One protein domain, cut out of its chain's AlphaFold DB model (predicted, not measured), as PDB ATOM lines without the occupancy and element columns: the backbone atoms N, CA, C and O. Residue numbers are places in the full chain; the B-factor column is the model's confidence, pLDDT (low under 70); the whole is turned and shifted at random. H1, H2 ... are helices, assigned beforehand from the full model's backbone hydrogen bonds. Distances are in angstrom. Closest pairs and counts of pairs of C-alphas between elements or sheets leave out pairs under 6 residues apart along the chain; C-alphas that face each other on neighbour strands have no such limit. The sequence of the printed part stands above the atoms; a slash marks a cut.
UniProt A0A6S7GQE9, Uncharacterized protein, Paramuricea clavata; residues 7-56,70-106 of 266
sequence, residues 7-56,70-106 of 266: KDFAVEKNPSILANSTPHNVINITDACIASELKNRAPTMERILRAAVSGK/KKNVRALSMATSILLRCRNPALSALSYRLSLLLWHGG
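Overview. This is residues 7 to 56 and 70 to 106 of the 266 residues of an uncharacterized protein of Paramuricea clavata (UniProt A0A6S7GQE9). The longest helix, H4, runs through the middle, and a hairpin of two shorter helices, H2 and H3, packs crosswise on its residues 72 to 80. H5 runs away from H4 on another side, and the short H1 packs at about a right angle on the first residues of H5. The printed part has 87 residues, with five named helices in the order H1, H2, H3, H4, H5 and no named strand, so its class is all helix. The whole is compact, with a radius of gyration of the C-alphas of 12.8 A and spans of 36 by 35 by 20 A.

Arrangement. Residues 7 to 22 hold no named element. H1, residues 23 to 28, touches H5, residues 93 to 104, about perpendicular at 87 degrees; H5 touches H1 with residues 93 to 97 alone, and the closest C-alphas are those of Val 26 and Ala 93, 5.6 A apart. H2, residues 31 to 41, is apart from H1 and from H5. H2 and H3, residues 43 to 53, form a helical hairpin at a steep tilt of 42 degrees, opposite ways, with the C-alphas of Lys 39 and Glu 46 closest at 5.6 A. H4, residues 70 to 87, is the hub, touching three helices. With residues 73 to 80 alone it touches H2 at a steep tilt of 59 degrees, the same way; the closest C-alphas are those of Asp 31 and Ser 77, 5.3 A. With residues 72 to 80 alone it touches H3 at a steep tilt of 61 degrees, opposite ways; the closest C-alphas are those of Val 53 and Asn 72, 6.2 A. H4 and H5 only just touch, with 3 pairs of C-alphas within 8 A, the closest being those of Ser 81 and Leu 94, 6.4 A. The packing is mostly crossed, with 0 of 5 touching pairs at a shallow tilt. In H1, H2, H3, H4 and H5 every O i to N i+4 pair is within hydrogen-bond range.

Along the chain. H1 begins at C-alpha 23, (-37.637, -31.960, 38.045), and spans 8.7 A. H2 spans 15.3 A and H3 15.0 A. H4 spans 26.1 A, from C-alpha 70 at (-58.371, -44.839, 33.074) to C-alpha 87. H5 spans 16.5 A and ends at C-alpha 104, (-47.110, -23.915, 31.258).

Size, cuts and confidence. The two C-alphas farthest apart are those of Lys 13 and Lys 56, 39.3 A. Residues 57 to 69 are not printed, and C-alphas 56 and 70 are 17.0 A apart across this cut, which falls in the link from H3 to H4. The links H1 to H2, H2 to H3 and H4 to H5 are tight. The mean pLDDT of the printed part is 90.4, and residues 56 and 106 are under 70.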
ATOM      1  N   LYS A   7     -46.226 -45.088  57.635       79.25
ATOM      2  CA  LYS A   7     -44.768 -45.128  57.780       79.25
ATOM      3  C   LYS A   7     -44.095 -45.687  56.525       79.25
ATOM      4  O   LYS A   7     -43.024 -45.210  56.171       79.25
ATOM      5  N   ASP A   8     -44.769 -46.577  55.799       80.69
ATOM      6  CA  ASP A   8     -44.241 -47.242  54.602       80.69
ATOM      7  C   ASP A   8     -44.022 -46.288  53.408       80.69
ATOM      8  O   ASP A   8     -43.249 -46.586  52.494       80.69
ATOM      9  N   PHE A   9     -44.649 -45.103  53.417       82.75
ATOM     10  CA  PHE A   9     -44.421 -44.059  52.405       82.75
ATOM     11  C   PHE A   9     -43.276 -43.102  52.754       82.75
ATOM     12  O   PHE A   9     -42.777 -42.407  51.870       82.75
ATOM     13  N   ALA A  10     -42.851 -43.070  54.019       79.88
ATOM     14  CA  ALA A  10     -41.815 -42.169  54.524       79.88
ATOM     15  C   ALA A  10     -40.471 -42.878  54.786       79.88
ATOM     16  O   ALA A  10     -39.586 -42.303  55.412       79.88
ATOM     17  N   VAL A  11     -40.309 -44.128  54.335       85.00
ATOM     18  CA  VAL A  11     -39.079 -44.903  54.554       85.00
ATOM     19  C   VAL A  11     -37.946 -44.379  53.670       85.00
ATOM     20  O   VAL A  11     -38.030 -44.446  52.446       85.00
ATOM     21  N   GLU A  12     -36.845 -43.947  54.288       84.44
ATOM     22  CA  GLU A  12     -35.658 -43.410  53.596       84.44
ATOM     23  C   GLU A  12     -35.030 -44.397  52.602       84.44
ATOM     24  O   GLU A  12     -34.541 -44.001  51.550       84.44
ATOM     25  N   LYS A  13     -35.073 -45.702  52.907       90.19
ATOM     26  CA  LYS A  13     -34.461 -46.750  52.070       90.19
ATOM     27  C   LYS A  13     -35.184 -46.985  50.743       90.19
ATOM     28  O   LYS A  13     -34.586 -47.521  49.818       90.19
ATOM     29  N   ASN A  14     -36.468 -46.643  50.659       90.88
ATOM     30  CA  ASN A  14     -37.261 -46.794  49.442       90.88
ATOM     31  C   ASN A  14     -38.317 -45.683  49.407       90.88
ATOM     32  O   ASN A  14     -39.489 -45.943  49.714       90.88
ATOM     33  N   PRO A  15     -37.915 -44.437  49.100       93.31
ATOM     34  CA  PRO A  15     -38.819 -43.301  49.153       93.31
ATOM     35  C   PRO A  15     -39.983 -43.500  48.185       93.31
ATOM     36  O   PRO A  15     -39.866 -44.184  47.166       93.31
ATOM     37  N   SER A  16     -41.131 -42.926  48.528       95.44
ATOM     38  CA  SER A  16     -42.279 -42.952  47.629       95.44
ATOM     39  C   SER A  16     -41.976 -42.204  46.329       95.44
ATOM     40  O   SER A  16     -41.227 -41.224  46.340       95.44
ATOM     41  N   ILE A  17     -42.619 -42.588  45.220       96.38
ATOM     42  CA  ILE A  17     -42.535 -41.826  43.962       96.38
ATOM     43  C   ILE A  17     -43.025 -40.385  44.193       96.38
ATOM     44  O   ILE A  17     -42.500 -39.440  43.607       96.38
ATOM     45  N   LEU A  18     -43.974 -40.199  45.117       95.62
ATOM     46  CA  LEU A  18     -44.498 -38.890  45.508       95.62
ATOM     47  C   LEU A  18     -43.528 -38.047  46.349       95.62
ATOM     48  O   LEU A  18     -43.734 -36.838  46.448       95.62
ATOM     49  N   ALA A  19     -42.496 -38.654  46.943       95.50
ATOM     50  CA  ALA A  19     -41.468 -37.953  47.718       95.50
ATOM     51  C   ALA A  19     -40.395 -37.301  46.828       95.50
ATOM     52  O   ALA A  19     -39.569 -36.525  47.304       95.50
ATOM     53  N   ASN A  20     -40.365 -37.645  45.539       94.19
ATOM     54  CA  ASN A  20     -39.292 -37.242  44.650       94.19
ATOM     55  C   ASN A  20     -39.549 -35.850  44.059       94.19
ATOM     56  O   ASN A  20     -40.396 -35.674  43.186       94.19
ATOM     57  N   SER A  21     -38.798 -34.860  44.533       90.31
ATOM     58  CA  SER A  21     -38.927 -33.453  44.138       90.31
ATOM     59  C   SER A  21     -38.025 -33.044  42.970       90.31
ATOM     60  O   SER A  21     -38.048 -31.889  42.547       90.31
ATOM     61  N   THR A  22     -37.224 -33.961  42.422       94.31
ATOM     62  CA  THR A  22     -36.334 -33.623  41.302       94.31
ATOM     63  C   THR A  22     -37.139 -33.384  40.012       94.31
ATOM     64  O   THR A  22     -38.036 -34.176  39.704       94.31
ATOM     65  N   PRO A  23     -36.827 -32.342  39.209       92.25
ATOM     66  CA  PRO A  23     -37.637 -31.960  38.045       92.25
ATOM     67  C   PRO A  23     -37.883 -33.100  37.048       92.25
ATOM     68  O   PRO A  23     -39.012 -33.309  36.610       92.25
ATOM     69  N   HIS A  24     -36.846 -33.887  36.745       94.69
ATOM     70  CA  HIS A  24     -36.946 -35.035  35.839       94.69
ATOM     71  C   HIS A  24     -37.970 -36.069  36.324       94.69
ATOM     72  O   HIS A  24     -38.752 -36.602  35.540       94.69
ATOM     73  N   ASN A  25     -37.994 -36.341  37.628       94.38
ATOM     74  CA  ASN A  25     -38.912 -37.321  38.188       94.38
ATOM     75  C   ASN A  25     -40.331 -36.758  38.264       94.38
ATOM     76  O   ASN A  25     -41.257 -37.448  37.857       94.38
ATOM     77  N   VAL A  26     -40.503 -35.490  38.647       93.94
ATOM     78  CA  VAL A  26     -41.814 -34.812  38.658       93.94
ATOM     79  C   VAL A  26     -42.488 -34.843  37.280       93.94
ATOM     80  O   VAL A  26     -43.689 -35.099  37.194       93.94
ATOM     81  N   ILE A  27     -41.730 -34.637  36.197       92.25
ATOM     82  CA  ILE A  27     -42.249 -34.673  34.818       92.25
ATOM     83  C   ILE A  27     -42.704 -36.087  34.424       92.25
ATOM     84  O   ILE A  27     -43.754 -36.247  33.799       92.25
ATOM     85  N   ASN A  28     -41.941 -37.105  34.827       94.12
ATOM     86  CA  ASN A  28     -42.158 -38.501  34.436       94.12
ATOM     87  C   ASN A  28     -43.170 -39.258  35.314       94.12
ATOM     88  O   ASN A  28     -43.494 -40.412  35.027       94.12
ATOM     89  N   ILE A  29     -43.694 -38.639  36.375       95.50
ATOM     90  CA  ILE A  29     -44.751 -39.241  37.193       95.50
ATOM     91  C   ILE A  29     -46.012 -39.435  36.351       95.50
ATOM     92  O   ILE A  29     -46.528 -38.499  35.742       95.50
ATOM     93  N   THR A  30     -46.558 -40.650  36.371       95.38
ATOM     94  CA  THR A  30     -47.844 -40.976  35.746       95.38
ATOM     95  C   THR A  30     -48.840 -41.468  36.789       95.38
ATOM     96  O   THR A  30     -48.458 -42.027  37.819       95.38
ATOM     97  N   ASP A  31     -50.134 -41.304  36.511       95.50
ATOM     98  CA  ASP A  31     -51.195 -41.761  37.418       95.50
ATOM     99  C   ASP A  31     -51.175 -43.285  37.609       95.50
ATOM    100  O   ASP A  31     -51.484 -43.785  38.689       95.50
ATOM    101  N   ALA A  32     -50.740 -44.030  36.587       95.06
ATOM    102  CA  ALA A  32     -50.569 -45.479  36.661       95.06
ATOM    103  C   ALA A  32     -49.435 -45.883  37.622       95.06
ATOM    104  O   ALA A  32     -49.589 -46.840  38.387       95.06
ATOM    105  N   CYS A  33     -48.321 -45.141  37.639       95.81
ATOM    106  CA  CYS A  33     -47.236 -45.362  38.601       95.81
ATOM    107  C   CYS A  33     -47.713 -45.127  40.043       95.81
ATOM    108  O   CYS A  33     -47.440 -45.944  40.915       95.81
ATOM    109  N   ILE A  34     -48.491 -44.067  40.286       96.06
ATOM    110  CA  ILE A  34     -49.038 -43.771  41.622       96.06
ATOM    111  C   ILE A  34     -50.042 -44.847  42.049       96.06
ATOM    112  O   ILE A  34     -49.985 -45.336  43.176       96.06
ATOM    113  N   ALA A  35     -50.945 -45.255  41.153       95.62
ATOM    114  CA  ALA A  35     -51.931 -46.290  41.449       95.62
ATOM    115  C   ALA A  35     -51.276 -47.651  41.744       95.62
ATOM    116  O   ALA A  35     -51.688 -48.344  42.675       95.62
ATOM    117  N   SER A  36     -50.244 -48.031  40.984       95.31
ATOM    118  CA  SER A  36     -49.497 -49.273  41.223       95.31
ATOM    119  C   SER A  36     -48.679 -49.219  42.515       95.31
ATOM    120  O   SER A  36     -48.713 -50.175  43.290       95.31
ATOM    121  N   GLU A  37     -48.018 -48.097  42.811       96.12
ATOM    122  CA  GLU A  37     -47.327 -47.897  44.088       96.12
ATOM    123  C   GLU A  37     -48.299 -47.997  45.269       96.12
ATOM    124  O   GLU A  37     -48.024 -48.716  46.231       96.12
ATOM    125  N   LEU A  38     -49.454 -47.334  45.182       95.38
ATOM    126  CA  LEU A  38     -50.479 -47.372  46.221       95.38
ATOM    127  C   LEU A  38     -51.014 -48.791  46.438       95.38
ATOM    128  O   LEU A  38     -51.148 -49.224  47.581       95.38
ATOM    129  N   LYS A  39     -51.270 -49.532  45.354       94.81
ATOM    130  CA  LYS A  39     -51.701 -50.935  45.410       94.81
ATOM    131  C   LYS A  39     -50.670 -51.822  46.113       94.81
ATOM    132  O   LYS A  39     -51.057 -52.706  46.872       94.81
ATOM    133  N   ASN A  40     -49.381 -51.571  45.881       94.44
ATOM    134  CA  ASN A  40     -48.288 -52.361  46.446       94.44
ATOM    135  C   ASN A  40     -47.988 -52.000  47.910       94.44
ATOM    136  O   ASN A  40     -47.780 -52.894  48.725       94.44
ATOM    137  N   ARG A  41     -47.961 -50.704  48.250       94.12
ATOM    138  CA  ARG A  41     -47.567 -50.220  49.585       94.12
ATOM    139  C   ARG A  41     -48.733 -50.116  50.568       94.12
ATOM    140  O   ARG A  41     -48.545 -50.349  51.754       94.12
ATOM    141  N   ALA A  42     -49.934 -49.770  50.105       93.88
ATOM    142  CA  ALA A  42     -51.115 -49.616  50.958       93.88
ATOM    143  C   ALA A  42     -52.393 -50.140  50.277       93.88
ATOM    144  O   ALA A  42     -53.316 -49.366  49.994       93.88
ATOM    145  N   PRO A  43     -52.511 -51.468  50.078       93.25
ATOM    146  CA  PRO A  43     -53.649 -52.077  49.385       93.25
ATOM    147  C   PRO A  43     -54.998 -51.769  50.051       93.25
ATOM    148  O   PRO A  43     -56.014 -51.637  49.374       93.25
ATOM    149  N   THR A  44     -55.035 -51.612  51.376       92.12
ATOM    150  CA  THR A  44     -56.264 -51.234  52.091       92.12
ATOM    151  C   THR A  44     -56.719 -49.819  51.730       92.12
ATOM    152  O   THR A  44     -57.907 -49.595  51.510       92.12
ATOM    153  N   MET A  45     -55.783 -48.868  51.635       93.69
ATOM    154  CA  MET A  45     -56.076 -47.489  51.230       93.69
ATOM    155  C   MET A  45     -56.512 -47.433  49.766       93.69
ATOM    156  O   MET A  45     -57.483 -46.754  49.444       93.69
ATOM    157  N   GLU A  46     -55.839 -48.200  48.904       94.94
ATOM    158  CA  GLU A  46     -56.191 -48.344  47.492       94.94
ATOM    159  C   GLU A  46     -57.642 -48.795  47.317       94.94
ATOM    160  O   GLU A  46     -58.401 -48.129  46.618       94.94
ATOM    161  N   ARG A  47     -58.062 -49.853  48.025       92.00
ATOM    162  CA  ARG A  47     -59.435 -50.374  47.959       92.00
ATOM    163  C   ARG A  47     -60.471 -49.351  48.411       92.00
ATOM    164  O   ARG A  47     -61.506 -49.215  47.765       92.00
ATOM    165  N   ILE A  48     -60.198 -48.629  49.501       93.75
ATOM    166  CA  ILE A  48     -61.104 -47.597  50.029       93.75
ATOM    167  C   ILE A  48     -61.259 -46.462  49.017       93.75
ATOM    168  O   ILE A  48     -62.380 -46.070  48.694       93.75
ATOM    169  N   LEU A  49     -60.146 -45.951  48.487       93.75
ATOM    170  CA  LEU A  49     -60.183 -44.859  47.519       93.75
ATOM    171  C   LEU A  49     -60.789 -45.304  46.191       93.75
ATOM    172  O   LEU A  49     -61.582 -44.569  45.614       93.75
ATOM    173  N   ARG A  50     -60.495 -46.523  45.734       93.31
ATOM    174  CA  ARG A  50     -61.116 -47.088  44.536       93.31
ATOM    175  C   ARG A  50     -62.625 -47.229  44.711       93.31
ATOM    176  O   ARG A  50     -63.357 -46.857  43.798       93.31
ATOM    177  N   ALA A  51     -63.098 -47.694  45.868       91.31
ATOM    178  CA  ALA A  51     -64.529 -47.764  46.168       91.31
ATOM    179  C   ALA A  51     -65.184 -46.371  46.182       91.31
ATOM    180  O   ALA A  51     -66.284 -46.211  45.658       91.31
ATOM    181  N   ALA A  52     -64.496 -45.359  46.719       91.88
ATOM    182  CA  ALA A  52     -64.982 -43.979  46.726       91.88
ATOM    183  C   ALA A  52     -65.042 -43.363  45.315       91.88
ATOM    184  O   ALA A  52     -66.011 -42.692  44.972       91.88
ATOM    185  N   VAL A  53     -64.022 -43.611  44.489       90.62
ATOM    186  CA  VAL A  53     -63.903 -43.058  43.131       90.62
ATOM    187  C   VAL A  53     -64.834 -43.755  42.139       90.62
ATOM    188  O   VAL A  53     -65.362 -43.106  41.242       90.62
ATOM    189  N   SER A  54     -65.064 -45.061  42.293       84.50
ATOM    190  CA  SER A  54     -65.820 -45.851  41.308       84.50
ATOM    191  C   SER A  54     -67.320 -45.530  41.277       84.50
ATOM    192  O   SER A  54     -68.003 -45.973  40.358       84.50
ATOM    193  N   GLY A  55     -67.839 -44.754  42.238       78.19
ATOM    194  CA  GLY A  55     -69.258 -44.410  42.330       78.19
ATOM    195  C   GLY A  55     -70.183 -45.634  42.437       78.19
ATOM    196  O   GLY A  55     -69.751 -46.786  42.451       78.19
ATOM    197  N   LYS A  56     -71.501 -45.407  42.497       67.69
ATOM    198  CA  LYS A  56     -72.510 -46.481  42.389       67.69
ATOM    199  C   LYS A  56     -72.662 -46.921  40.927       67.69
ATOM    200  O   LYS A  56     -73.731 -46.769  40.340       67.69
ATOM    201  N   LYS A  70     -59.269 -46.001  33.256       82.19
ATOM    202  CA  LYS A  70     -58.371 -44.839  33.074       82.19
ATOM    203  C   LYS A  70     -58.868 -43.587  33.801       82.19
ATOM    204  O   LYS A  70     -58.066 -42.888  34.424       82.19
ATOM    205  N   LYS A  71     -60.171 -43.284  33.730       83.94
ATOM    206  CA  LYS A  71     -60.766 -42.141  34.454       83.94
ATOM    207  C   LYS A  71     -60.644 -42.332  35.967       83.94
ATOM    208  O   LYS A  71     -60.216 -41.410  36.664       83.94
ATOM    209  N   ASN A  72     -60.914 -43.543  36.448       90.00
ATOM    210  CA  ASN A  72     -60.798 -43.884  37.862       90.00
ATOM    211  C   ASN A  72     -59.351 -43.792  38.357       90.00
ATOM    212  O   ASN A  72     -59.119 -43.267  39.440       90.00
ATOM    213  N   VAL A  73     -58.367 -44.214  37.555       93.31
ATOM    214  CA  VAL A  73     -56.940 -44.118  37.906       93.31
ATOM    215  C   VAL A  73     -56.502 -42.667  38.126       93.31
ATOM    216  O   VAL A  73     -55.769 -42.399  39.076       93.31
ATOM    217  N   ARG A  74     -56.986 -41.709  37.323       93.19
ATOM    218  CA  ARG A  74     -56.674 -40.278  37.518       93.19
ATOM    219  C   ARG A  74     -57.256 -39.731  38.816       93.19
ATOM    220  O   ARG A  74     -56.547 -39.094  39.591       93.19
ATOM    221  N   ALA A  75     -58.535 -39.998  39.068       93.31
ATOM    222  CA  ALA A  75     -59.197 -39.563  40.296       93.31
ATOM    223  C   ALA A  75     -58.576 -40.224  41.543       93.31
ATOM    224  O   ALA A  75     -58.349 -39.553  42.549       93.31
ATOM    225  N   LEU A  76     -58.212 -41.507  41.445       95.12
ATOM    226  CA  LEU A  76     -57.490 -42.249  42.477       95.12
ATOM    227  C   LEU A  76     -56.120 -41.619  42.766       95.12
ATOM    228  O   LEU A  76     -55.804 -41.355  43.925       95.12
ATOM    229  N   SER A  77     -55.327 -41.351  41.725       95.62
ATOM    230  CA  SER A  77     -54.008 -40.709  41.808       95.62
ATOM    231  C   SER A  77     -54.084 -39.338  42.492       95.62
ATOM    232  O   SER A  77     -53.359 -39.078  43.456       95.62
ATOM    233  N   MET A  78     -55.044 -38.502  42.080       94.38
ATOM    234  CA  MET A  78     -55.278 -37.183  42.670       94.38
ATOM    235  C   MET A  78     -55.654 -37.273  44.155       94.38
ATOM    236  O   MET A  78     -55.018 -36.635  44.996       94.38
ATOM    237  N   ALA A  79     -56.654 -38.095  44.494       94.50
ATOM    238  CA  ALA A  79     -57.098 -38.271  45.876       94.50
ATOM    239  C   ALA A  79     -55.961 -38.787  46.772       94.50
ATOM    240  O   ALA A  79     -55.773 -38.313  47.894       94.50
ATOM    241  N   THR A  80     -55.159 -39.711  46.243       94.81
ATOM    242  CA  THR A  80     -53.982 -40.264  46.920       94.81
ATOM    243  C   THR A  80     -52.954 -39.183  47.218       94.81
ATOM    244  O   THR A  80     -52.509 -39.073  48.359       94.81
ATOM    245  N   SER A  81     -52.609 -38.348  46.235       94.50
ATOM    246  CA  SER A  81     -51.644 -37.265  46.448       94.50
ATOM    247  C   SER A  81     -52.120 -36.261  47.492       94.50
ATOM    248  O   SER A  81     -51.313 -35.857  48.326       94.50
ATOM    249  N   ILE A  82     -53.401 -35.880  47.482       92.44
ATOM    250  CA  ILE A  82     -53.950 -34.930  48.458       92.44
ATOM    251  C   ILE A  82     -53.857 -35.514  49.871       92.44
ATOM    252  O   ILE A  82     -53.290 -34.887  50.765       92.44
ATOM    253  N   LEU A  83     -54.347 -36.742  50.066       92.94
ATOM    254  CA  LEU A  83     -54.369 -37.382  51.382       92.94
ATOM    255  C   LEU A  83     -52.965 -37.640  51.936       92.94
ATOM    256  O   LEU A  83     -52.717 -37.388  53.118       92.94
ATOM    257  N   LEU A  84     -52.045 -38.121  51.096       92.81
ATOM    258  CA  LEU A  84     -50.664 -38.368  51.504       92.81
ATOM    259  C   LEU A  84     -49.928 -37.063  51.813       92.81
ATOM    260  O   LEU A  84     -49.219 -37.008  52.817       92.81
ATOM    261  N   ARG A  85     -50.160 -35.992  51.043       92.75
ATOM    262  CA  ARG A  85     -49.590 -34.666  51.316       92.75
ATOM    263  C   ARG A  85     -50.100 -34.067  52.626       92.75
ATOM    264  O   ARG A  85     -49.309 -33.493  53.367       92.75
ATOM    265  N   CYS A  86     -51.391 -34.220  52.941       88.56
ATOM    266  CA  CYS A  86     -51.954 -33.770  54.221       88.56
ATOM    267  C   CYS A  86     -51.299 -34.459  55.429       88.56
ATOM    268  O   CYS A  86     -51.272 -33.891  56.516       88.56
ATOM    269  N   ARG A  87     -50.786 -35.685  55.254       89.69
ATOM    270  CA  ARG A  87     -50.081 -36.441  56.300       89.69
ATOM    271  C   ARG A  87     -48.581 -36.159  56.321       89.69
ATOM    272  O   ARG A  87     -47.997 -36.111  57.396       89.69
ATOM    273  N   ASN A  88     -47.967 -36.012  55.151       91.38
ATOM    274  CA  ASN A  88     -46.550 -35.725  54.991       91.38
ATOM    275  C   ASN A  88     -46.345 -34.731  53.830       91.38
ATOM    276  O   ASN A  88     -46.425 -35.134  52.665       91.38
ATOM    277  N   PRO A  89     -46.017 -33.457  54.119       90.38
ATOM    278  CA  PRO A  89     -45.789 -32.433  53.099       90.38
ATOM    279  C   PRO A  89     -44.694 -32.772  52.075       90.38
ATOM    280  O   PRO A  89     -44.719 -32.243  50.961       90.38
ATOM    281  N   ALA A  90     -43.765 -33.674  52.412       92.56
ATOM    282  CA  ALA A  90     -42.731 -34.138  51.488       92.56
ATOM    283  C   ALA A  90     -43.300 -34.966  50.316       92.56
ATOM    284  O   ALA A  90     -42.665 -35.050  49.271       92.56
ATOM    285  N   LEU A  91     -44.507 -35.535  50.445       94.56
ATOM    286  CA  LEU A  91     -45.182 -36.328  49.406       94.56
ATOM    287  C   LEU A  91     -45.967 -35.438  48.421       94.56
ATOM    288  O   LEU A  91     -47.173 -35.599  48.229       94.56
ATOM    289  N   SER A  92     -45.292 -34.454  47.827       93.25
ATOM    290  CA  SER A  92     -45.907 -33.371  47.045       93.25
ATOM    291  C   SER A  92     -45.583 -33.391  45.545       93.25
ATOM    292  O   SER A  92     -46.032 -32.501  44.823       93.25
ATOM    293  N   ALA A  93     -44.891 -34.414  45.030       94.06
ATOM    294  CA  ALA A  93     -44.443 -34.439  43.635       94.06
ATOM    295  C   ALA A  93     -45.582 -34.282  42.604       94.06
ATOM    296  O   ALA A  93     -45.455 -33.497  41.663       94.06
ATOM    297  N   LEU A  94     -46.732 -34.945  42.800       93.25
ATOM    298  CA  LEU A  94     -47.887 -34.774  41.901       93.25
ATOM    299  C   LEU A  94     -48.482 -33.359  41.987       93.25
ATOM    300  O   LEU A  94     -48.902 -32.811  40.970       93.25
ATOM    301  N   SER A  95     -48.474 -32.740  43.173       89.56
ATOM    302  CA  SER A  95     -48.901 -31.343  43.328       89.56
ATOM    303  C   SER A  95     -48.001 -30.400  42.526       89.56
ATOM    304  O   SER A  95     -48.516 -29.552  41.805       89.56
ATOM    305  N   TYR A  96     -46.676 -30.581  42.580       91.31
ATOM    306  CA  TYR A  96     -45.746 -29.787  41.771       91.31
ATOM    307  C   TYR A  96     -45.955 -29.996  40.272       91.31
ATOM    308  O   TYR A  96     -45.962 -29.026  39.518       91.31
ATOM    309  N   ARG A  97     -46.199 -31.237  39.837       91.50
ATOM    310  CA  ARG A  97     -46.519 -31.537  38.436       91.50
ATOM    311  C   ARG A  97     -47.775 -30.798  37.973       91.50
ATOM    312  O   ARG A  97     -47.768 -30.218  36.894       91.50
ATOM    313  N   LEU A  98     -48.836 -30.793  38.784       87.94
ATOM    314  CA  LEU A  98     -50.065 -30.055  38.481       87.94
ATOM    315  C   LEU A  98     -49.817 -28.546  38.416       87.94
ATOM    316  O   LEU A  98     -50.273 -27.907  37.473       87.94
ATOM    317  N   SER A  99     -49.050 -27.986  39.355       85.75
ATOM    318  CA  SER A  99     -48.666 -26.570  39.321       85.75
ATOM    319  C   SER A  99     -47.882 -26.215  38.056       85.75
ATOM    320  O   SER A  99     -48.184 -25.206  37.431       85.75
ATOM    321  N   LEU A 100     -46.932 -27.057  37.635       84.00
ATOM    322  CA  LEU A 100     -46.171 -26.861  36.397       84.00
ATOM    323  C   LEU A 100     -47.054 -26.972  35.149       84.00
ATOM    324  O   LEU A 100     -46.927 -26.159  34.238       84.00
ATOM    325  N   LEU A 101     -47.967 -27.946  35.107       84.12
ATOM    326  CA  LEU A 101     -48.918 -28.095  34.004       84.12
ATOM    327  C   LEU A 101     -49.865 -26.899  33.902       84.12
ATOM    328  O   LEU A 101     -50.162 -26.469  32.795       84.12
ATOM    329  N   LEU A 102     -50.322 -26.351  35.029       81.38
ATOM    330  CA  LEU A 102     -51.149 -25.145  35.043       81.38
ATOM    331  C   LEU A 102     -50.347 -23.919  34.598       81.38
ATOM    332  O   LEU A 102     -50.823 -23.158  33.756       81.38
ATOM    333  N   TRP A 103     -49.119 -23.771  35.102       79.56
ATOM    334  CA  TRP A 103     -48.219 -22.682  34.730       79.56
ATOM    335  C   TRP A 103     -47.942 -22.677  33.221       79.56
ATOM    336  O   TRP A 103     -48.193 -21.690  32.537       79.56
ATOM    337  N   HIS A 104     -47.489 -23.806  32.670       82.44
ATOM    338  CA  HIS A 104     -47.110 -23.915  31.258       82.44
ATOM    339  C   HIS A 104     -48.283 -24.181  30.309       82.44
ATOM    340  O   HIS A 104     -48.173 -23.920  29.114       82.44
ATOM    341  N   GLY A 105     -49.417 -24.665  30.817       75.06
ATOM    342  CA  GLY A 105     -50.641 -24.904  30.049       75.06
ATOM    343  C   GLY A 105     -51.376 -23.627  29.632       75.06
ATOM    344  O   GLY A 105     -52.462 -23.716  29.066       75.06
ATOM    345  N   GLY A 106     -50.809 -22.447  29.904       55.56
ATOM    346  CA  GLY A 106     -51.377 -21.165  29.496       55.56
ATOM    347  C   GLY A 106     -52.443 -20.613  30.442       55.56
ATOM    348  O   GLY A 106     -53.091 -19.625  30.091       55.56
TER     349      GLY A 106